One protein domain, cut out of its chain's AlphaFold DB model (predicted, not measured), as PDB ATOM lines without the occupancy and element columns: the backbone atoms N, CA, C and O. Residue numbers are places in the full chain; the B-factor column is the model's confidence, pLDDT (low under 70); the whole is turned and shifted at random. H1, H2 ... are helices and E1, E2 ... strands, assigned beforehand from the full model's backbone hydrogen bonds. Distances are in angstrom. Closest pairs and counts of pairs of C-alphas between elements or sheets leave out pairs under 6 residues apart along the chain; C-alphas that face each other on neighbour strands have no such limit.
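Overview. This is residues 330 to 472 of the 474 residues of the protein "DNA helicase" of Parapedobacter sp (UniProt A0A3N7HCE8). A body with little regular structure is built on a parallel sheet, E4 E1 E5, with H1 and H2 over one face in two layers, hairpin E2 and E3 packed on E4, and residues 330 to 341 and 448 to 462 sticking out. The 143 printed residues, 56 in named elements, run H1 E1 H2 E2 E3 E4 E5 H3 H4, class mixed. It is only just compact, close to loose: radius of gyration of the C-alphas 17.2 A, spans 51 by 44 by 30 A.

Along the chain. H1, residues 353 to 368, begins at C-alpha (178.722, 204.632, 295.171) and is 22.1 A long. Then come E1, 373 to 377; H2, 380 to 385; E2, 395 to 398; E3, 403 to 406; E4, 414 to 418; E5, 429 to 432; H3, 450 to 453; and H4, 465 to 472, ending at C-alpha (167.400, 226.518, 298.178).

Arrangement. E1 is parallel to E4, N 375 and O 415 2.8 A apart, and to E5, N 374 and O 429 2.9 A apart. Hairpin E2 and E3 is antiparallel, N 396 and O 405 2.8 A apart. The closest C-alphas of E3 and E4, Lys 403 and Asn 415, are 4.5 A apart. H1 and H2 are on the same face, at heights over the sheet of 10.1 A and 8.5 A; H3 and H4 are not on it. Every O i to N i+4 pair is within hydrogen-bond range in H1, 0 of 2 in H2, with 1 of 3 O i to N i+3, and 2 of 4 in H4; H3 is too short.

Size, cuts and confidence. The printed part has no cut; links E5 to H3 and H3 to H4 are long. pLDDT is under 70 at residues 388 to 391, 438 to 441, 443 to 448 and 457 to 472.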
ATOM      1  N   LYS A 330     165.242 237.899 304.460       88.56
ATOM      2  CA  LYS A 330     163.895 237.401 304.750       88.56
ATOM      3  C   LYS A 330     163.982 236.270 305.766       88.56
ATOM      4  O   LYS A 330     165.032 235.638 305.912       88.56
ATOM      5  N   ASN A 331     162.885 236.014 306.469       89.38
ATOM      6  CA  ASN A 331     162.830 235.055 307.569       89.38
ATOM      7  C   ASN A 331     161.712 234.025 307.354       89.38
ATOM      8  O   ASN A 331     160.684 234.094 308.033       89.38
ATOM      9  N   PRO A 332     161.879 233.064 306.422       91.69
ATOM     10  CA  PRO A 332     160.814 232.128 306.115       91.69
ATOM     11  C   PRO A 332     160.424 231.287 307.341       91.69
ATOM     12  O   PRO A 332     161.273 230.751 308.060       91.69
ATOM     13  N   LYS A 333     159.119 231.170 307.583       93.56
ATOM     14  CA  LYS A 333     158.508 230.440 308.694       93.56
ATOM     15  C   LYS A 333     157.722 229.246 308.189       93.56
ATOM     16  O   LYS A 333     156.904 229.371 307.280       93.56
ATOM     17  N   SER A 334     157.924 228.099 308.821       92.94
ATOM     18  CA  SER A 334     157.203 226.865 308.535       92.94
ATOM     19  C   SER A 334     156.314 226.453 309.697       92.94
ATOM     20  O   SER A 334     156.669 226.613 310.861       92.94
ATOM     21  N   LYS A 335     155.155 225.888 309.352       93.31
ATOM     22  CA  LYS A 335     154.239 225.221 310.291       93.31
ATOM     23  C   LYS A 335     154.329 223.693 310.212       93.31
ATOM     24  O   LYS A 335     153.511 223.013 310.818       93.31
ATOM     25  N   LYS A 336     155.264 223.146 309.424       89.94
ATOM     26  CA  LYS A 336     155.489 221.698 309.350       89.94
ATOM     27  C   LYS A 336     156.148 221.197 310.628       89.94
ATOM     28  O   LYS A 336     156.950 221.911 311.229       89.94
ATOM     29  N   GLU A 337     155.860 219.944 310.960       88.88
ATOM     30  CA  GLU A 337     156.544 219.240 312.039       88.88
ATOM     31  C   GLU A 337     158.071 219.313 311.849       88.88
ATOM     32  O   GLU A 337     158.570 219.069 310.738       88.88
ATOM     33  N   PRO A 338     158.831 219.691 312.893       88.38
ATOM     34  CA  PRO A 338     160.281 219.748 312.819       88.38
ATOM     35  C   PRO A 338     160.886 218.371 312.533       88.38
ATOM     36  O   PRO A 338     160.553 217.378 313.175       88.38
ATOM     37  N   LEU A 339     161.836 218.320 311.600       85.00
ATOM     38  CA  LEU A 339     162.692 217.153 311.399       85.00
ATOM     39  C   LEU A 339     163.975 217.336 312.217       85.00
ATOM     40  O   LEU A 339     164.667 218.332 312.026       85.00
ATOM     41  N   GLU A 340     164.322 216.382 313.087       81.81
ATOM     42  CA  GLU A 340     165.544 216.463 313.913       81.81
ATOM     43  C   GLU A 340     166.831 216.537 313.076       81.81
ATOM     44  O   GLU A 340     167.744 217.294 313.392       81.81
ATOM     45  N   ALA A 341     166.899 215.766 311.989       85.06
ATOM     46  CA  ALA A 341     168.052 215.705 311.093       85.06
ATOM     47  C   ALA A 341     167.579 215.740 309.629       85.06
ATOM     48  O   ALA A 341     167.452 214.685 309.001       85.06
ATOM     49  N   PRO A 342     167.263 216.931 309.082       87.75
ATOM     50  CA  PRO A 342     166.758 217.065 307.716       87.75
ATOM     51  C   PRO A 342     167.847 216.856 306.652       87.75
ATOM     52  O   PRO A 342     167.517 216.633 305.495       87.75
ATOM     53  N   ILE A 343     169.131 216.915 307.028       90.31
ATOM     54  CA  ILE A 343     170.276 216.695 306.136       90.31
ATOM     55  C   ILE A 343     171.128 215.558 306.698       90.31
ATOM     56  O   ILE A 343     171.471 215.556 307.882       90.31
ATOM     57  N   LYS A 344     171.505 214.610 305.835       91.69
ATOM     58  CA  LYS A 344     172.430 213.515 306.145       91.69
ATOM     59  C   LYS A 344     173.543 213.481 305.102       91.69
ATOM     60  O   LYS A 344     173.265 213.441 303.909       91.69
ATOM     61  N   PHE A 345     174.791 213.436 305.557       92.38
ATOM     62  CA  PHE A 345     175.938 213.177 304.690       92.38
ATOM     63  C   PHE A 345     176.217 211.675 304.634       92.38
ATOM     64  O   PHE A 345     176.281 211.014 305.672       92.38
ATOM     65  N   VAL A 346     176.381 211.148 303.422       91.81
ATOM     66  CA  VAL A 346     176.758 209.753 303.168       91.81
ATOM     67  C   VAL A 346     178.125 209.761 302.496       91.81
ATOM     68  O   VAL A 346     178.289 210.360 301.436       91.81
ATOM     69  N   GLN A 347     179.106 209.138 303.142       91.00
ATOM     70  CA  GLN A 347     180.456 208.961 302.611       91.00
ATOM     71  C   GLN A 347     180.600 207.538 302.074       91.00
ATOM     72  O   GLN A 347     180.024 206.607 302.636       91.00
ATOM     73  N   TYR A 348     181.353 207.386 300.993       88.94
ATOM     74  CA  TYR A 348     181.631 206.114 300.331       88.94
ATOM     75  C   TYR A 348     183.034 206.166 299.719       88.94
ATOM     76  O   TYR A 348     183.533 207.260 299.441       88.94
ATOM     77  N   ASN A 349     183.670 205.009 299.520       87.62
ATOM     78  CA  ASN A 349     184.943 204.940 298.803       87.62
ATOM     79  C   ASN A 349     184.716 204.848 297.289       87.62
ATOM     80  O   ASN A 349     183.632 204.486 296.824       87.62
ATOM     81  N   ASP A 350     185.756 205.146 296.508       80.62
ATOM     82  CA  ASP A 350     185.706 205.018 295.051       80.62
ATOM     83  C   ASP A 350     185.264 203.603 294.639       80.62
ATOM     84  O   ASP A 350     185.809 202.599 295.096       80.62
ATOM     85  N   GLY A 351     184.249 203.529 293.774       81.31
ATOM     86  CA  GLY A 351     183.644 202.270 293.327       81.31
ATOM     87  C   GLY A 351     182.493 201.741 294.196       81.31
ATOM     88  O   GLY A 351     181.786 200.846 293.748       81.31
ATOM     89  N   GLU A 352     182.238 202.310 295.380       88.56
ATOM     90  CA  GLU A 352     181.168 201.865 296.300       88.56
ATOM     91  C   GLU A 352     179.883 202.712 296.211       88.56
ATOM     92  O   GLU A 352     178.934 202.514 296.975       88.56
ATOM     93  N   ILE A 353     179.830 203.672 295.284       88.56
ATOM     94  CA  ILE A 353     178.722 204.632 295.171       88.56
ATOM     95  C   ILE A 353     177.361 203.953 294.948       88.56
ATOM     96  O   ILE A 353     176.367 204.379 295.537       88.56
ATOM     97  N   GLU A 354     177.306 202.878 294.151       90.12
ATOM     98  CA  GLU A 354     176.063 202.144 293.876       90.12
ATOM     99  C   GLU A 354     175.508 201.500 295.160       90.12
ATOM    100  O   GLU A 354     174.320 201.636 295.459       90.12
ATOM    101  N   ASP A 355     176.364 200.853 295.959       90.62
ATOM    102  CA  ASP A 355     175.971 200.242 297.233       90.62
ATOM    103  C   ASP A 355     175.522 201.293 298.248       90.62
ATOM    104  O   ASP A 355     174.479 201.138 298.890       90.62
ATOM    105  N   ALA A 356     176.273 202.389 298.372       92.69
ATOM    106  CA  ALA A 356     175.916 203.492 299.255       92.69
ATOM    107  C   ALA A 356     174.551 204.096 298.886       92.69
ATOM    108  O   ALA A 356     173.727 204.354 299.767       92.69
ATOM    109  N   PHE A 357     174.284 204.269 297.589       93.50
ATOM    110  CA  PHE A 357     173.025 204.799 297.075       93.50
ATOM    111  C   PHE A 357     171.834 203.874 297.362       93.50
ATOM    112  O   PHE A 357     170.815 204.327 297.885       93.50
ATOM    113  N   ILE A 358     171.966 202.572 297.092       93.88
ATOM    114  CA  ILE A 358     170.897 201.586 297.333       93.88
ATOM    115  C   ILE A 358     170.601 201.445 298.829       93.88
ATOM    116  O   ILE A 358     169.435 201.415 299.230       93.88
ATOM    117  N   ASN A 359     171.639 201.414 299.670       94.75
ATOM    118  CA  ASN A 359     171.478 201.381 301.125       94.75
ATOM    119  C   ASN A 359     170.732 202.620 301.636       94.75
ATOM    120  O   ASN A 359     169.888 202.521 302.531       94.75
ATOM    121  N   GLU A 360     171.010 203.789 301.056       95.06
ATOM    122  CA  GLU A 360     170.327 205.024 301.426       95.06
ATOM    123  C   GLU A 360     168.862 205.036 300.970       95.06
ATOM    124  O   GLU A 360     168.002 205.413 301.767       95.06
ATOM    125  N   ILE A 361     168.541 204.534 299.768       95.62
ATOM    126  CA  ILE A 361     167.144 204.315 299.345       95.62
ATOM    127  C   ILE A 361     166.426 203.403 300.343       95.62
ATOM    128  O   ILE A 361     165.361 203.765 300.842       95.62
ATOM    129  N   GLY A 362     167.024 202.264 300.702       95.88
ATOM    130  CA  GLY A 362     166.435 201.329 301.664       95.88
ATOM    131  C   GLY A 362     166.150 201.966 303.020       95.88
ATOM    132  O   GLY A 362     165.092 201.734 303.613       95.88
ATOM    133  N   ARG A 363     167.042 202.844 303.487       94.44
ATOM    134  CA  ARG A 363     166.839 203.625 304.711       94.44
ATOM    135  C   ARG A 363     165.685 204.622 304.582       94.44
ATOM    136  O   ARG A 363     164.894 204.741 305.519       94.44
ATOM    137  N   LEU A 364     165.596 205.344 303.464       93.94
ATOM    138  CA  LEU A 364     164.518 206.305 303.208       93.94
ATOM    139  C   LEU A 364     163.161 205.602 303.146       93.94
ATOM    140  O   LEU A 364     162.238 206.022 303.840       93.94
ATOM    141  N   VAL A 365     163.070 204.491 302.415       94.88
ATOM    142  CA  VAL A 365     161.846 203.685 302.305       94.88
ATOM    143  C   VAL A 365     161.446 203.105 303.662       94.88
ATOM    144  O   VAL A 365     160.288 203.201 304.054       94.88
ATOM    145  N   SER A 366     162.401 202.586 304.441       94.38
ATOM    146  CA  SER A 366     162.116 202.042 305.779       94.38
ATOM    147  C   SER A 366     161.600 203.101 306.757       94.38
ATOM    148  O   SER A 366     160.785 202.799 307.625       94.38
ATOM    149  N   LYS A 367     162.085 204.346 306.645       91.12
ATOM    150  CA  LYS A 367     161.741 205.432 307.574       91.12
ATOM    151  C   LYS A 367     160.487 206.205 307.160       91.12
ATOM    152  O   LYS A 367     159.733 206.634 308.029       91.12
ATOM    153  N   TYR A 368     160.292 206.420 305.863       90.25
ATOM    154  CA  TYR A 368     159.271 207.326 305.328       90.25
ATOM    155  C   TYR A 368     158.221 206.620 304.459       90.25
ATOM    156  O   TYR A 368     157.232 207.246 304.076       90.25
ATOM    157  N   GLY A 369     158.390 205.324 304.183       92.38
ATOM    158  CA  GLY A 369     157.528 204.544 303.298       92.38
ATOM    159  C   GLY A 369     157.814 204.804 301.818       92.38
ATOM    160  O   GLY A 369     158.859 205.342 301.451       92.38
ATOM    161  N   ASN A 370     156.856 204.446 300.960       93.31
ATOM    162  CA  ASN A 370     156.975 204.548 299.499       93.31
ATOM    163  C   ASN A 370     156.747 205.983 299.000       93.31
ATOM    164  O   ASN A 370     155.809 206.275 298.261       93.31
ATOM    165  N   LYS A 371     157.579 206.899 299.487       93.88
ATOM    166  CA  LYS A 371     157.579 208.316 299.138       93.88
ATOM    167  C   LYS A 371     158.493 208.582 297.948       93.88
ATOM    168  O   LYS A 371     159.409 207.808 297.683       93.88
ATOM    169  N   THR A 372     158.243 209.684 297.247       95.12
ATOM    170  CA  THR A 372     159.029 210.058 296.063       95.12
ATOM    171  C   THR A 372     160.482 210.351 296.439       95.12
ATOM    172  O   THR A 372     160.762 210.910 297.508       95.12
ATOM    173  N   ILE A 373     161.416 209.968 295.566       95.81
ATOM    174  CA  ILE A 373     162.844 210.254 295.723       95.81
ATOM    175  C   ILE A 373     163.340 210.987 294.479       95.81
ATOM    176  O   ILE A 373     163.304 210.466 293.366       95.81
ATOM    177  N   LEU A 374     163.855 212.197 294.670       95.44
ATOM    178  CA  LEU A 374     164.523 212.944 293.617       95.44
ATOM    179  C   LEU A 374     166.033 212.889 293.810       95.44
ATOM    180  O   LEU A 374     166.570 213.349 294.813       95.44
ATOM    181  N   VAL A 375     166.719 212.356 292.814       94.12
ATOM    182  CA  VAL A 375     168.172 212.330 292.737       94.12
ATOM    183  C   VAL A 375     168.631 213.526 291.916       94.12
ATOM    184  O   VAL A 375     168.196 213.727 290.782       94.12
ATOM    185  N   LEU A 376     169.506 214.335 292.492       92.25
ATOM    186  CA  LEU A 376     170.034 215.540 291.878       92.25
ATOM    187  C   LEU A 376     171.522 215.385 291.599       92.25
ATOM    188  O   LEU A 376     172.286 215.002 292.479       92.25
ATOM    189  N   GLY A 377     171.942 215.726 290.386       89.19
ATOM    190  CA  GLY A 377     173.351 215.928 290.041       89.19
ATOM    191  C   GLY A 377     173.588 217.331 289.494       89.19
ATOM    192  O   GLY A 377     172.644 218.046 289.138       89.19
ATOM    193  N   ARG A 378     174.848 217.761 289.408       83.62
ATOM    194  CA  ARG A 378     175.173 219.041 288.765       83.62
ATOM    195  C   ARG A 378     175.007 218.930 287.255       83.62
ATOM    196  O   ARG A 378     174.450 219.828 286.628       83.62
ATOM    197  N   HIS A 379     175.483 217.829 286.689       82.88
ATOM    198  CA  HIS A 379     175.541 217.569 285.259       82.88
ATOM    199  C   HIS A 379     174.761 216.315 284.892       82.88
ATOM    200  O   HIS A 379     174.647 215.395 285.689       82.88
ATOM    201  N   SER A 380     174.252 216.227 283.662       83.44
ATOM    202  CA  SER A 380     173.514 215.038 283.213       83.44
ATOM    203  C   SER A 380     174.337 213.755 283.355       83.44
ATOM    204  O   SER A 380     173.785 212.737 283.752       83.44
ATOM    205  N   PHE A 381     175.650 213.826 283.124       83.25
ATOM    206  CA  PHE A 381     176.563 212.689 283.234       83.25
ATOM    207  C   PHE A 381     176.875 212.259 284.675       83.25
ATOM    208  O   PHE A 381     177.486 211.210 284.852       83.25
ATOM    209  N   ASP A 382     176.478 213.010 285.712       85.50
ATOM    210  CA  ASP A 382     176.777 212.616 287.098       85.50
ATOM    211  C   ASP A 382     176.086 211.311 287.499       85.50
ATOM    212  O   ASP A 382     176.581 210.596 288.368       85.50
ATOM    213  N   ILE A 383     174.984 210.971 286.824       86.88
ATOM    214  CA  ILE A 383     174.284 209.701 287.007       86.88
ATOM    215  C   ILE A 383     175.097 208.497 286.512       86.88
ATOM    216  O   ILE A 383     174.884 207.382 286.983       86.88
ATOM    217  N   HIS A 384     176.054 208.691 285.600       83.56
ATOM    218  CA  HIS A 384     176.857 207.590 285.060       83.56
ATOM    219  C   HIS A 384     177.765 206.947 286.113       83.56
ATOM    220  O   HIS A 384     178.133 205.789 285.963       83.56
ATOM    221  N   ASP A 385     178.081 207.652 287.200       78.06
ATOM    222  CA  ASP A 385     178.816 207.062 288.320       78.06
ATOM    223  C   ASP A 385     177.953 206.036 289.074       78.06
ATOM    224  O   ASP A 385     178.485 205.074 289.620       78.06
ATOM    225  N   LEU A 386     176.625 206.220 289.091       78.19
ATOM    226  CA  LEU A 386     175.676 205.294 289.723       78.19
ATOM    227  C   LEU A 386     175.319 204.109 288.829       78.19
ATOM    228  O   LEU A 386     175.136 202.998 289.319       78.19
ATOM    229  N   ILE A 387     175.182 204.353 287.528       75.88
ATOM    230  CA  ILE A 387     174.887 203.318 286.543       75.88
ATOM    231  C   ILE A 387     176.237 202.806 286.064       75.88
ATOM    232  O   ILE A 387     176.746 203.246 285.031       75.88
ATOM    233  N   ALA A 388     176.856 201.892 286.812       60.72
ATOM    234  CA  ALA A 388     177.998 201.180 286.261       60.72
ATOM    235  C   ALA A 388     177.567 200.655 284.879       60.72
ATOM    236  O   ALA A 388     176.563 199.947 284.793       60.72
ATOM    237  N   LEU A 389     178.280 201.009 283.797       57.09
ATOM    238  CA  LEU A 389     178.015 200.554 282.415       57.09
ATOM    239  C   LEU A 389     178.314 199.050 282.250       57.09
ATOM    240  O   LEU A 389     178.878 198.587 281.263       57.09
ATOM    241  N   THR A 390     177.985 198.273 283.272       59.00
ATOM    242  CA  THR A 390     178.181 196.849 283.379       59.00
ATOM    243  C   THR A 390     176.807 196.184 283.355       59.00
ATOM    244  O   THR A 390     175.860 196.691 283.959       59.00
ATOM    245  N   PRO A 391     176.679 194.996 282.745       61.69
ATOM    246  CA  PRO A 391     175.431 194.230 282.746       61.69
ATOM    247  C   PRO A 391     174.895 193.860 284.144       61.69
ATOM    248  O   PRO A 391     173.812 193.293 284.249       61.69
ATOM    249  N   LYS A 392     175.667 194.113 285.212       71.75
ATOM    250  CA  LYS A 392     175.357 193.740 286.597       71.75
ATOM    251  C   LYS A 392     174.856 194.900 287.462       71.75
ATOM    252  O   LYS A 392     174.526 194.636 288.617       71.75
ATOM    253  N   SER A 393     174.802 196.136 286.953       80.00
ATOM    254  CA  SER A 393     174.337 197.263 287.772       80.00
ATOM    255  C   SER A 393     172.894 197.049 288.229       80.00
ATOM    256  O   SER A 393     172.036 196.593 287.466       80.00
ATOM    257  N   ARG A 394     172.626 197.360 289.499       89.88
ATOM    258  CA  ARG A 394     171.283 197.296 290.094       89.88
ATOM    259  C   ARG A 394     170.489 198.580 289.874       89.88
ATOM    260  O   ARG A 394     169.329 198.624 290.275       89.88
ATOM    261  N   VAL A 395     171.089 199.595 289.258       90.88
ATOM    262  CA  VAL A 395     170.459 200.878 288.954       90.88
ATOM    263  C   VAL A 395     170.398 201.039 287.441       90.88
ATOM    264  O   VAL A 395     171.416 200.996 286.758       90.88
ATOM    265  N   LYS A 396     169.198 201.240 286.901       89.81
ATOM    266  CA  LYS A 396     168.985 201.576 285.490       89.81
ATOM    267  C   LYS A 396     168.436 202.986 285.383       89.81
ATOM    268  O   LYS A 396     167.560 203.365 286.154       89.81
ATOM    269  N   TYR A 397     168.898 203.732 284.387       90.62
ATOM    270  CA  TYR A 397     168.429 205.085 284.106       90.62
ATOM    271  C   TYR A 397     167.807 205.175 282.722       90.62
ATOM    272  O   TYR A 397     168.394 204.753 281.726       90.62
ATOM    273  N   TYR A 398     166.620 205.764 282.673       88.62
ATOM    274  CA  TYR A 398     165.871 205.995 281.450       88.62
ATOM    275  C   TYR A 398     165.966 207.472 281.067       88.62
ATOM    276  O   TYR A 398     165.140 208.282 281.482       88.62
ATOM    277  N   GLU A 399     166.954 207.830 280.246       84.50
ATOM    278  CA  GLU A 399     167.283 209.229 279.924       84.50
ATOM    279  C   GLU A 399     166.092 210.054 279.408       84.50
ATOM    280  O   GLU A 399     165.918 211.211 279.789       84.50
ATOM    281  N   ARG A 400     165.218 209.442 278.598       83.81
ATOM    282  CA  ARG A 400     164.033 210.111 278.038       83.81
ATOM    283  C   ARG A 400     163.044 210.574 279.108       83.81
ATOM    284  O   ARG A 400     162.381 211.588 278.920       83.81
ATOM    285  N   THR A 401     162.900 209.813 280.190       87.69
ATOM    286  CA  THR A 401     161.931 210.101 281.259       87.69
ATOM    287  C   THR A 401     162.588 210.667 282.511       87.69
ATOM    288  O   THR A 401     161.899 211.262 283.329       87.69
ATOM    289  N   GLY A 402     163.901 210.494 282.672       88.38
ATOM    290  CA  GLY A 402     164.613 210.787 283.911       88.38
ATOM    291  C   GLY A 402     164.465 209.696 284.979       88.38
ATOM    292  O   GLY A 402     165.051 209.824 286.048       88.38
ATOM    293  N   LYS A 403     163.707 208.620 284.721       93.25
ATOM    294  CA  LYS A 403     163.387 207.599 285.730       93.25
ATOM    295  C   LYS A 403     164.610 206.757 286.090       93.25
ATOM    296  O   LYS A 403     165.351 206.330 285.201       93.25
ATOM    297  N   LEU A 404     164.760 206.459 287.377       93.31
ATOM    298  CA  LEU A 404     165.676 205.455 287.904       93.31
ATOM    299  C   LEU A 404     164.892 204.216 288.347       93.31
ATOM    300  O   LEU A 404     163.952 204.307 289.130       93.31
ATOM    301  N   GLU A 405     165.278 203.050 287.845       92.69
ATOM    302  CA  GLU A 405     164.793 201.753 288.322       92.69
ATOM    303  C   GLU A 405     165.900 201.111 289.148       92.69
ATOM    304  O   GLU A 405     167.002 200.872 288.649       92.69
ATOM    305  N   VAL A 406     165.608 200.860 290.422       93.50
ATOM    306  CA  VAL A 406     166.566 200.314 291.381       93.50
ATOM    307  C   VAL A 406     166.077 198.947 291.830       93.50
ATOM    308  O   VAL A 406     164.953 198.814 292.311       93.50
ATOM    309  N   LYS A 407     166.926 197.928 291.674       91.81
ATOM    310  CA  LYS A 407     166.588 196.546 292.015       91.81
ATOM    311  C   LYS A 407     166.215 196.423 293.497       91.81
ATOM    312  O   LYS A 407     167.023 196.767 294.358       91.81
ATOM    313  N   GLY A 408     165.034 195.879 293.784       92.06
ATOM    314  CA  GLY A 408     164.466 195.766 295.132       92.06
ATOM    315  C   GLY A 408     163.644 196.978 295.588       92.06
ATOM    316  O   GLY A 408     163.104 196.953 296.692       92.06
ATOM    317  N   PHE A 409     163.543 198.022 294.760       94.94
ATOM    318  CA  PHE A 409     162.767 199.239 295.011       94.94
ATOM    319  C   PHE A 409     161.964 199.663 293.768       94.94
ATOM    320  O   PHE A 409     161.763 200.850 293.522       94.94
ATOM    321  N   GLU A 410     161.501 198.698 292.968       92.69
ATOM    322  CA  GLU A 410     160.836 198.925 291.678       92.69
ATOM    323  C   GLU A 410     159.509 199.703 291.797       92.69
ATOM    324  O   GLU A 410     159.110 200.392 290.858       92.69
ATOM    325  N   GLU A 411     158.856 199.619 292.959       91.62
ATOM    326  CA  GLU A 411     157.598 200.305 293.296       91.62
ATOM    327  C   GLU A 411     157.800 201.771 293.731       91.62
ATOM    328  O   GLU A 411     156.831 202.500 293.947       91.62
ATOM    329  N   ILE A 412     159.049 202.216 293.907       95.38
ATOM    330  CA  ILE A 412     159.366 203.572 294.362       95.38
ATOM    331  C   ILE A 412     159.532 204.495 293.154       95.38
ATOM    332  O   ILE A 412     160.245 204.180 292.200       95.38
ATOM    333  N   ASP A 413     158.904 205.671 293.204       95.19
ATOM    334  CA  ASP A 413     159.114 206.712 292.198       95.19
ATOM    335  C   ASP A 413     160.438 207.440 292.458       95.19
ATOM    336  O   ASP A 413     160.538 208.294 293.348       95.19
ATOM    337  N   ILE A 414     161.464 207.054 291.697       96.00
ATOM    338  CA  ILE A 414     162.813 207.612 291.767       96.00
ATOM    339  C   ILE A 414     163.144 208.271 290.429       96.00
ATOM    340  O   ILE A 414     163.155 207.613 289.389       96.00
ATOM    341  N   ASN A 415     163.460 209.563 290.452       94.75
ATOM    342  CA  ASN A 415     163.823 210.317 289.250       94.75
ATOM    343  C   ASN A 415     165.164 211.016 289.418       94.75
ATOM    344  O   ASN A 415     165.513 211.449 290.510       94.75
ATOM    345  N   TYR A 416     165.894 211.158 288.320       93.88
ATOM    346  CA  TYR A 416     167.121 211.927 288.234       93.88
ATOM    347  C   TYR A 416     166.904 213.216 287.448       93.88
ATOM    348  O   TYR A 416     166.391 213.192 286.328       93.88
ATOM    349  N   LEU A 417     167.347 214.340 288.009       91.56
ATOM    350  CA  LEU A 417     167.402 215.628 287.324       91.56
ATOM    351  C   LEU A 417     168.734 216.319 287.605       91.56
ATOM    352  O   LEU A 417     169.341 216.153 288.661       91.56
ATOM    353  N   THR A 418     169.174 217.166 286.675       87.75
ATOM    354  CA  THR A 418     170.194 218.155 287.029       87.75
ATOM    355  C   THR A 418     169.571 219.225 287.912       87.75
ATOM    356  O   THR A 418     168.381 219.523 287.780       87.75
ATOM    357  N   VAL A 419     170.366 219.847 288.782       85.31
ATOM    358  CA  VAL A 419     169.854 220.875 289.697       85.31
ATOM    359  C   VAL A 419     169.116 221.999 288.954       85.31
ATOM    360  O   VAL A 419     168.012 222.354 289.357       85.31
ATOM    361  N   HIS A 420     169.624 222.475 287.811       79.00
ATOM    362  CA  HIS A 420     168.926 223.488 287.001       79.00
ATOM    363  C   HIS A 420     167.583 223.002 286.447       79.00
ATOM    364  O   HIS A 420     166.593 223.727 286.512       79.00
ATOM    365  N   ARG A 421     167.522 221.761 285.940       83.06
ATOM    366  CA  ARG A 421     166.270 221.158 285.445       83.06
ATOM    367  C   ARG A 421     165.288 220.871 286.573       83.06
ATOM    368  O   ARG A 421     164.087 220.819 286.340       83.06
ATOM    369  N   SER A 422     165.792 220.726 287.792       84.56
ATOM    370  CA  SER A 422     164.995 220.664 289.004       84.56
ATOM    371  C   SER A 422     164.576 222.053 289.505       84.56
ATOM    372  O   SER A 422     164.336 222.236 290.688       84.56
ATOM    373  N   LYS A 423     164.381 223.076 288.680       78.50
ATOM    374  CA  LYS A 423     163.637 224.250 289.165       78.50
ATOM    375  C   LYS A 423     162.122 223.978 289.106       78.50
ATOM    376  O   LYS A 423     161.658 223.334 288.175       78.50
ATOM    377  N   GLY A 424     161.366 224.375 290.135       75.38
ATOM    378  CA  GLY A 424     159.888 224.337 290.139       75.38
ATOM    379  C   GLY A 424     159.177 222.993 290.393       75.38
ATOM    380  O   GLY A 424     157.955 222.960 290.431       75.38
ATOM    381  N   THR A 425     159.887 221.884 290.585       83.81
ATOM    382  CA  THR A 425     159.311 220.576 290.991       83.81
ATOM    383  C   THR A 425     159.541 220.331 292.495       83.81
ATOM    384  O   THR A 425     160.213 221.121 293.162       83.81
ATOM    385  N   GLU A 426     158.988 219.262 293.063       85.38
ATOM    386  CA  GLU A 426     159.112 218.927 294.491       85.38
ATOM    387  C   GLU A 426     159.230 217.405 294.660       85.38
ATOM    388  O   GLU A 426     158.820 216.659 293.770       85.38
ATOM    389  N   ALA A 427     159.821 216.951 295.765       90.38
ATOM    390  CA  ALA A 427     159.888 215.538 296.138       90.38
ATOM    391  C   ALA A 427     159.902 215.396 297.662       90.38
ATOM    392  O   ALA A 427     160.332 216.309 298.367       90.38
ATOM    393  N   ASP A 428     159.444 214.251 298.166       90.62
ATOM    394  CA  ASP A 428     159.428 213.971 299.606       90.62
ATOM    395  C   ASP A 428     160.846 213.770 300.164       90.62
ATOM    396  O   ASP A 428     161.142 214.187 301.282       90.62
ATOM    397  N   ASN A 429     161.721 213.125 299.384       92.38
ATOM    398  CA  ASN A 429     163.120 212.897 299.723       92.38
ATOM    399  C   ASN A 429     164.020 213.328 298.564       92.38
ATOM    400  O   ASN A 429     163.714 213.067 297.400       92.38
ATOM    401  N   VAL A 430     165.160 213.939 298.884       92.94
ATOM    402  CA  VAL A 430     166.143 214.394 297.895       92.94
ATOM    403  C   VAL A 430     167.504 213.772 298.196       92.94
ATOM    404  O   VAL A 430     167.966 213.795 299.336       92.94
ATOM    405  N   ILE A 431     168.154 213.223 297.169       93.12
ATOM    406  CA  ILE A 431     169.531 212.720 297.222       93.12
ATOM    407  C   ILE A 431     170.377 213.572 296.282       93.12
ATOM    408  O   ILE A 431     170.168 213.553 295.074       93.12
ATOM    409  N   LEU A 432     171.354 214.298 296.818       91.38
ATOM    410  CA  LEU A 432     172.292 215.093 296.025       91.38
ATOM    411  C   LEU A 432     173.590 214.307 295.796       91.38
ATOM    412  O   LEU A 432     174.256 213.898 296.747       91.38
ATOM    413  N   LEU A 433     173.946 214.100 294.531       88.88
ATOM    414  CA  LEU A 433     175.146 213.384 294.114       88.88
ATOM    415  C   LEU A 433     176.366 214.308 294.042       88.88
ATOM    416  O   LEU A 433     176.255 215.519 293.858       88.88
ATOM    417  N   LYS A 434     177.551 213.695 294.143       78.75
ATOM    418  CA  LYS A 434     178.865 214.313 293.890       78.75
ATOM    419  C   LYS A 434     179.110 215.649 294.598       78.75
ATOM    420  O   LYS A 434     179.599 216.606 293.992       78.75
ATOM    421  N   LEU A 435     178.893 215.673 295.912       81.06
ATOM    422  CA  LEU A 435     179.363 216.735 296.810       81.06
ATOM    423  C   LEU A 435     180.898 216.723 296.942       81.06
ATOM    424  O   LEU A 435     181.458 216.450 298.000       81.06
ATOM    425  N   SER A 436     181.587 216.974 295.832       76.31
ATOM    426  CA  SER A 436     183.036 216.881 295.714       76.31
ATOM    427  C   SER A 436     183.642 218.242 295.389       76.31
ATOM    428  O   SER A 436     183.102 219.027 294.610       76.31
ATOM    429  N   ASN A 437     184.805 218.531 295.972       76.44
ATOM    430  CA  ASN A 437     185.506 219.801 295.788       76.44
ATOM    431  C   ASN A 437     186.367 219.802 294.501       76.44
ATOM    432  O   ASN A 437     187.518 220.249 294.518       76.44
ATOM    433  N   HIS A 438     185.830 219.302 293.386       69.94
ATOM    434  CA  HIS A 438     186.512 219.177 292.089       69.94
ATOM    435  C   HIS A 438     186.059 220.237 291.076       69.94
ATOM    436  O   HIS A 438     185.151 221.016 291.347       69.94
ATOM    437  N   LEU A 439     186.715 220.287 289.909       55.28
ATOM    438  CA  LEU A 439     186.410 221.264 288.858       55.28
ATOM    439  C   LEU A 439     184.944 221.175 288.392       55.28
ATOM    440  O   LEU A 439     184.270 222.194 288.334       55.28
ATOM    441  N   LEU A 440     184.463 219.954 288.146       66.19
ATOM    442  CA  LEU A 440     183.083 219.621 287.765       66.19
ATOM    443  C   LEU A 440     182.229 219.153 288.962       66.19
ATOM    444  O   LEU A 440     181.203 218.509 288.774       66.19
ATOM    445  N   GLY A 441     182.689 219.400 290.192       68.69
ATOM    446  CA  GLY A 441     182.001 218.954 291.403       68.69
ATOM    447  C   GLY A 441     180.777 219.805 291.751       68.69
ATOM    448  O   GLY A 441     180.303 220.612 290.951       68.69
ATOM    449  N   PHE A 442     180.280 219.650 292.978       72.12
ATOM    450  CA  PHE A 442     179.213 220.480 293.535       72.12
ATOM    451  C   PHE A 442     179.715 221.158 294.825       72.12
ATOM    452  O   PHE A 442     179.869 220.475 295.842       72.12
ATOM    453  N   PRO A 443     180.000 222.479 294.816       66.25
ATOM    454  CA  PRO A 443     179.719 223.447 293.751       66.25
ATOM    455  C   PRO A 443     180.639 223.294 292.530       66.25
ATOM    456  O   PRO A 443     181.811 222.936 292.666       66.25
ATOM    457  N   ASN A 444     180.111 223.613 291.344       64.94
ATOM    458  CA  ASN A 444     180.899 223.603 290.113       64.94
ATOM    459  C   ASN A 444     181.902 224.765 290.152       64.94
ATOM    460  O   ASN A 444     181.541 225.901 290.469       64.94
ATOM    461  N   LYS A 445     183.174 224.472 289.870       62.03
ATOM    462  CA  LYS A 445     184.258 225.464 289.851       62.03
ATOM    463  C   LYS A 445     184.630 225.916 288.444       62.03
ATOM    464  O   LYS A 445     185.451 226.824 288.326       62.03
ATOM    465  N   MET A 446     184.085 225.294 287.401       59.50
ATOM    466  CA  MET A 446     184.093 225.876 286.065       59.50
ATOM    467  C   MET A 446     183.254 227.143 286.113       59.50
ATOM    468  O   MET A 446     182.028 227.106 286.135       59.50
ATOM    469  N   THR A 447     183.944 228.269 286.196       57.97
ATOM    470  CA  THR A 447     183.358 229.570 285.925       57.97
ATOM    471  C   THR A 447     183.273 229.749 284.418       57.97
ATOM    472  O   THR A 447     184.163 229.282 283.698       57.97
ATOM    473  N   ASP A 448     182.245 230.461 283.961       66.19
ATOM    474  CA  ASP A 448     182.205 230.980 282.597       66.19
ATOM    475  C   ASP A 448     183.512 231.713 282.272       66.19
ATOM    476  O   ASP A 448     184.211 232.226 283.157       66.19
ATOM    477  N   ASP A 449     183.864 231.738 280.989       75.19
ATOM    478  CA  ASP A 449     185.044 232.461 280.544       75.19
ATOM    479  C   ASP A 449     184.956 233.937 280.985       75.19
ATOM    480  O   ASP A 449     183.905 234.557 280.791       75.19
ATOM    481  N   PRO A 450     186.031 234.538 281.537       77.38
ATOM    482  CA  PRO A 450     186.023 235.940 281.958       77.38
ATOM    483  C   PRO A 450     185.587 236.929 280.867       77.38
ATOM    484  O   PRO A 450     185.121 238.020 281.177       77.38
ATOM    485  N   LEU A 451     185.699 236.568 279.585       83.12
ATOM    486  CA  LEU A 451     185.186 237.386 278.482       83.12
ATOM    487  C   LEU A 451     183.660 237.550 278.535       83.12
ATOM    488  O   LEU A 451     183.141 238.620 278.222       83.12
ATOM    489  N   LEU A 452     182.935 236.516 278.969       84.69
ATOM    490  CA  LEU A 452     181.476 236.545 279.065       84.69
ATOM    491  C   LEU A 452     180.991 237.394 280.240       84.69
ATOM    492  O   LEU A 452     179.894 237.944 280.172       84.69
ATOM    493  N   SER A 453     181.797 237.576 281.294       79.00
ATOM    494  CA  SER A 453     181.379 238.388 282.444       79.00
ATOM    495  C   SER A 453     181.165 239.856 282.079       79.00
ATOM    496  O   SER A 453     180.345 240.517 282.710       79.00
ATOM    497  N   LEU A 454     181.832 240.359 281.033       80.88
ATOM    498  CA  LEU A 454     181.597 241.703 280.492       80.88
ATOM    499  C   LEU A 454     180.161 241.866 279.986       80.88
ATOM    500  O   LEU A 454     179.556 242.929 280.139       80.88
ATOM    501  N   LEU A 455     179.604 240.792 279.421       83.31
ATOM    502  CA  LEU A 455     178.231 240.731 278.941       83.31
ATOM    503  C   LEU A 455     177.223 240.509 280.068       83.31
ATOM    504  O   LEU A 455     176.032 240.631 279.812       83.31
ATOM    505  N   LEU A 456     177.642 240.282 281.308       78.25
ATOM    506  CA  LEU A 456     176.746 240.203 282.460       78.25
ATOM    507  C   LEU A 456     176.638 241.585 283.133       78.25
ATOM    508  O   LEU A 456     177.525 242.431 283.025       78.25
ATOM    509  N   SER A 457     175.495 241.867 283.749       62.75
ATOM    510  CA  SER A 457     175.118 243.190 284.272       62.75
ATOM    511  C   SER A 457     175.847 243.602 285.552       62.75
ATOM    512  O   SER A 457     176.155 244.781 285.703       62.75
ATOM    513  N   ASP A 458     176.162 242.642 286.425       59.09
ATOM    514  CA  ASP A 458     176.824 242.878 287.708       59.09
ATOM    515  C   ASP A 458     177.997 241.919 287.928       59.09
ATOM    516  O   ASP A 458     177.871 240.703 287.789       59.09
ATOM    517  N   ASN A 459     179.138 242.445 288.373       52.69
ATOM    518  CA  ASN A 459     180.201 241.627 288.952       52.69
ATOM    519  C   ASN A 459     179.713 241.106 290.317       52.69
ATOM    520  O   ASN A 459     179.917 241.747 291.352       52.69
ATOM    521  N   GLU A 460     179.015 239.968 290.366       52.41
ATOM    522  CA  GLU A 460     178.939 239.197 291.613       52.41
ATOM    523  C   GLU A 460     180.317 238.632 291.921       52.41
ATOM    524  O   GLU A 460     180.682 237.538 291.509       52.41
ATOM    525  N   GLU A 461     181.083 239.409 292.680       50.41
ATOM    526  CA  GLU A 461     182.338 238.978 293.295       50.41
ATOM    527  C   GLU A 461     182.107 237.910 294.381       50.41
ATOM    528  O   GLU A 461     183.064 237.351 294.920       50.41
ATOM    529  N   TYR A 462     180.847 237.594 294.715       52.78
ATOM    530  CA  TYR A 462     180.538 236.554 295.684       52.78
ATOM    531  C   TYR A 462     180.747 235.166 295.074       52.78
ATOM    532  O   TYR A 462     179.960 234.668 294.265       52.78
ATOM    533  N   ARG A 463     181.845 234.530 295.483       53.00
ATOM    534  CA  ARG A 463     182.266 233.212 295.009       53.00
ATOM    535  C   ARG A 463     181.137 232.181 295.164       53.00
ATOM    536  O   ARG A 463     180.625 231.985 296.261       53.00
ATOM    537  N   PHE A 464     180.807 231.486 294.073       54.28
ATOM    538  CA  PHE A 464     179.780 230.433 294.009       54.28
ATOM    539  C   PHE A 464     178.329 230.887 294.266       54.28
ATOM    540  O   PHE A 464     177.507 230.048 294.627       54.28
ATOM    541  N   ALA A 465     177.989 232.165 294.054       54.88
ATOM    542  CA  ALA A 465     176.629 232.685 294.256       54.88
ATOM    543  C   ALA A 465     175.526 231.848 293.566       54.88
ATOM    544  O   ALA A 465     174.534 231.506 294.204       54.88
ATOM    545  N   GLU A 466     175.738 231.411 292.318       57.88
ATOM    546  CA  GLU A 466     174.786 230.556 291.583       57.88
ATOM    547  C   GLU A 466     174.611 229.173 292.240       57.88
ATOM    548  O   GLU A 466     173.501 228.679 292.438       57.88
ATOM    549  N   SER A 467     175.721 228.539 292.631       54.31
ATOM    550  CA  SER A 467     175.666 227.253 293.334       54.31
ATOM    551  C   SER A 467     175.078 227.404 294.736       54.31
ATOM    552  O   SER A 467     174.594 226.422 295.288       54.31
ATOM    553  N   ALA A 468     175.084 228.610 295.311       54.78
ATOM    554  CA  ALA A 468     174.462 228.852 296.599       54.78
ATOM    555  C   ALA A 468     172.928 228.826 296.509       54.78
ATOM    556  O   ALA A 468     172.285 228.207 297.358       54.78
ATOM    557  N   GLY A 469     172.352 229.398 295.443       52.34
ATOM    558  CA  GLY A 469     170.907 229.342 295.191       52.34
ATOM    559  C   GLY A 469     170.389 227.932 294.897       52.34
ATOM    560  O   GLY A 469     169.240 227.600 295.178       52.34
ATOM    561  N   CYS A 470     171.270 227.038 294.441       53.38
ATOM    562  CA  CYS A 470     170.954 225.625 294.267       53.38
ATOM    563  C   CYS A 470     170.613 224.898 295.583       53.38
ATOM    564  O   CYS A 470     169.840 223.949 295.554       53.38
ATOM    565  N   PHE A 471     171.139 225.334 296.735       53.22
ATOM    566  CA  PHE A 471     170.811 224.737 298.044       53.22
ATOM    567  C   PHE A 471     169.434 225.161 298.577       53.22
ATOM    568  O   PHE A 471     168.964 224.613 299.572       53.22
ATOM    569  N   MET A 472     168.792 226.136 297.928       49.75
ATOM    570  CA  MET A 472     167.400 226.518 298.178       49.75
ATOM    571  C   MET A 472     166.418 225.763 297.274       49.75
ATOM    572  O   MET A 472     165.204 225.852 297.471       49.75
TER     573      MET A 472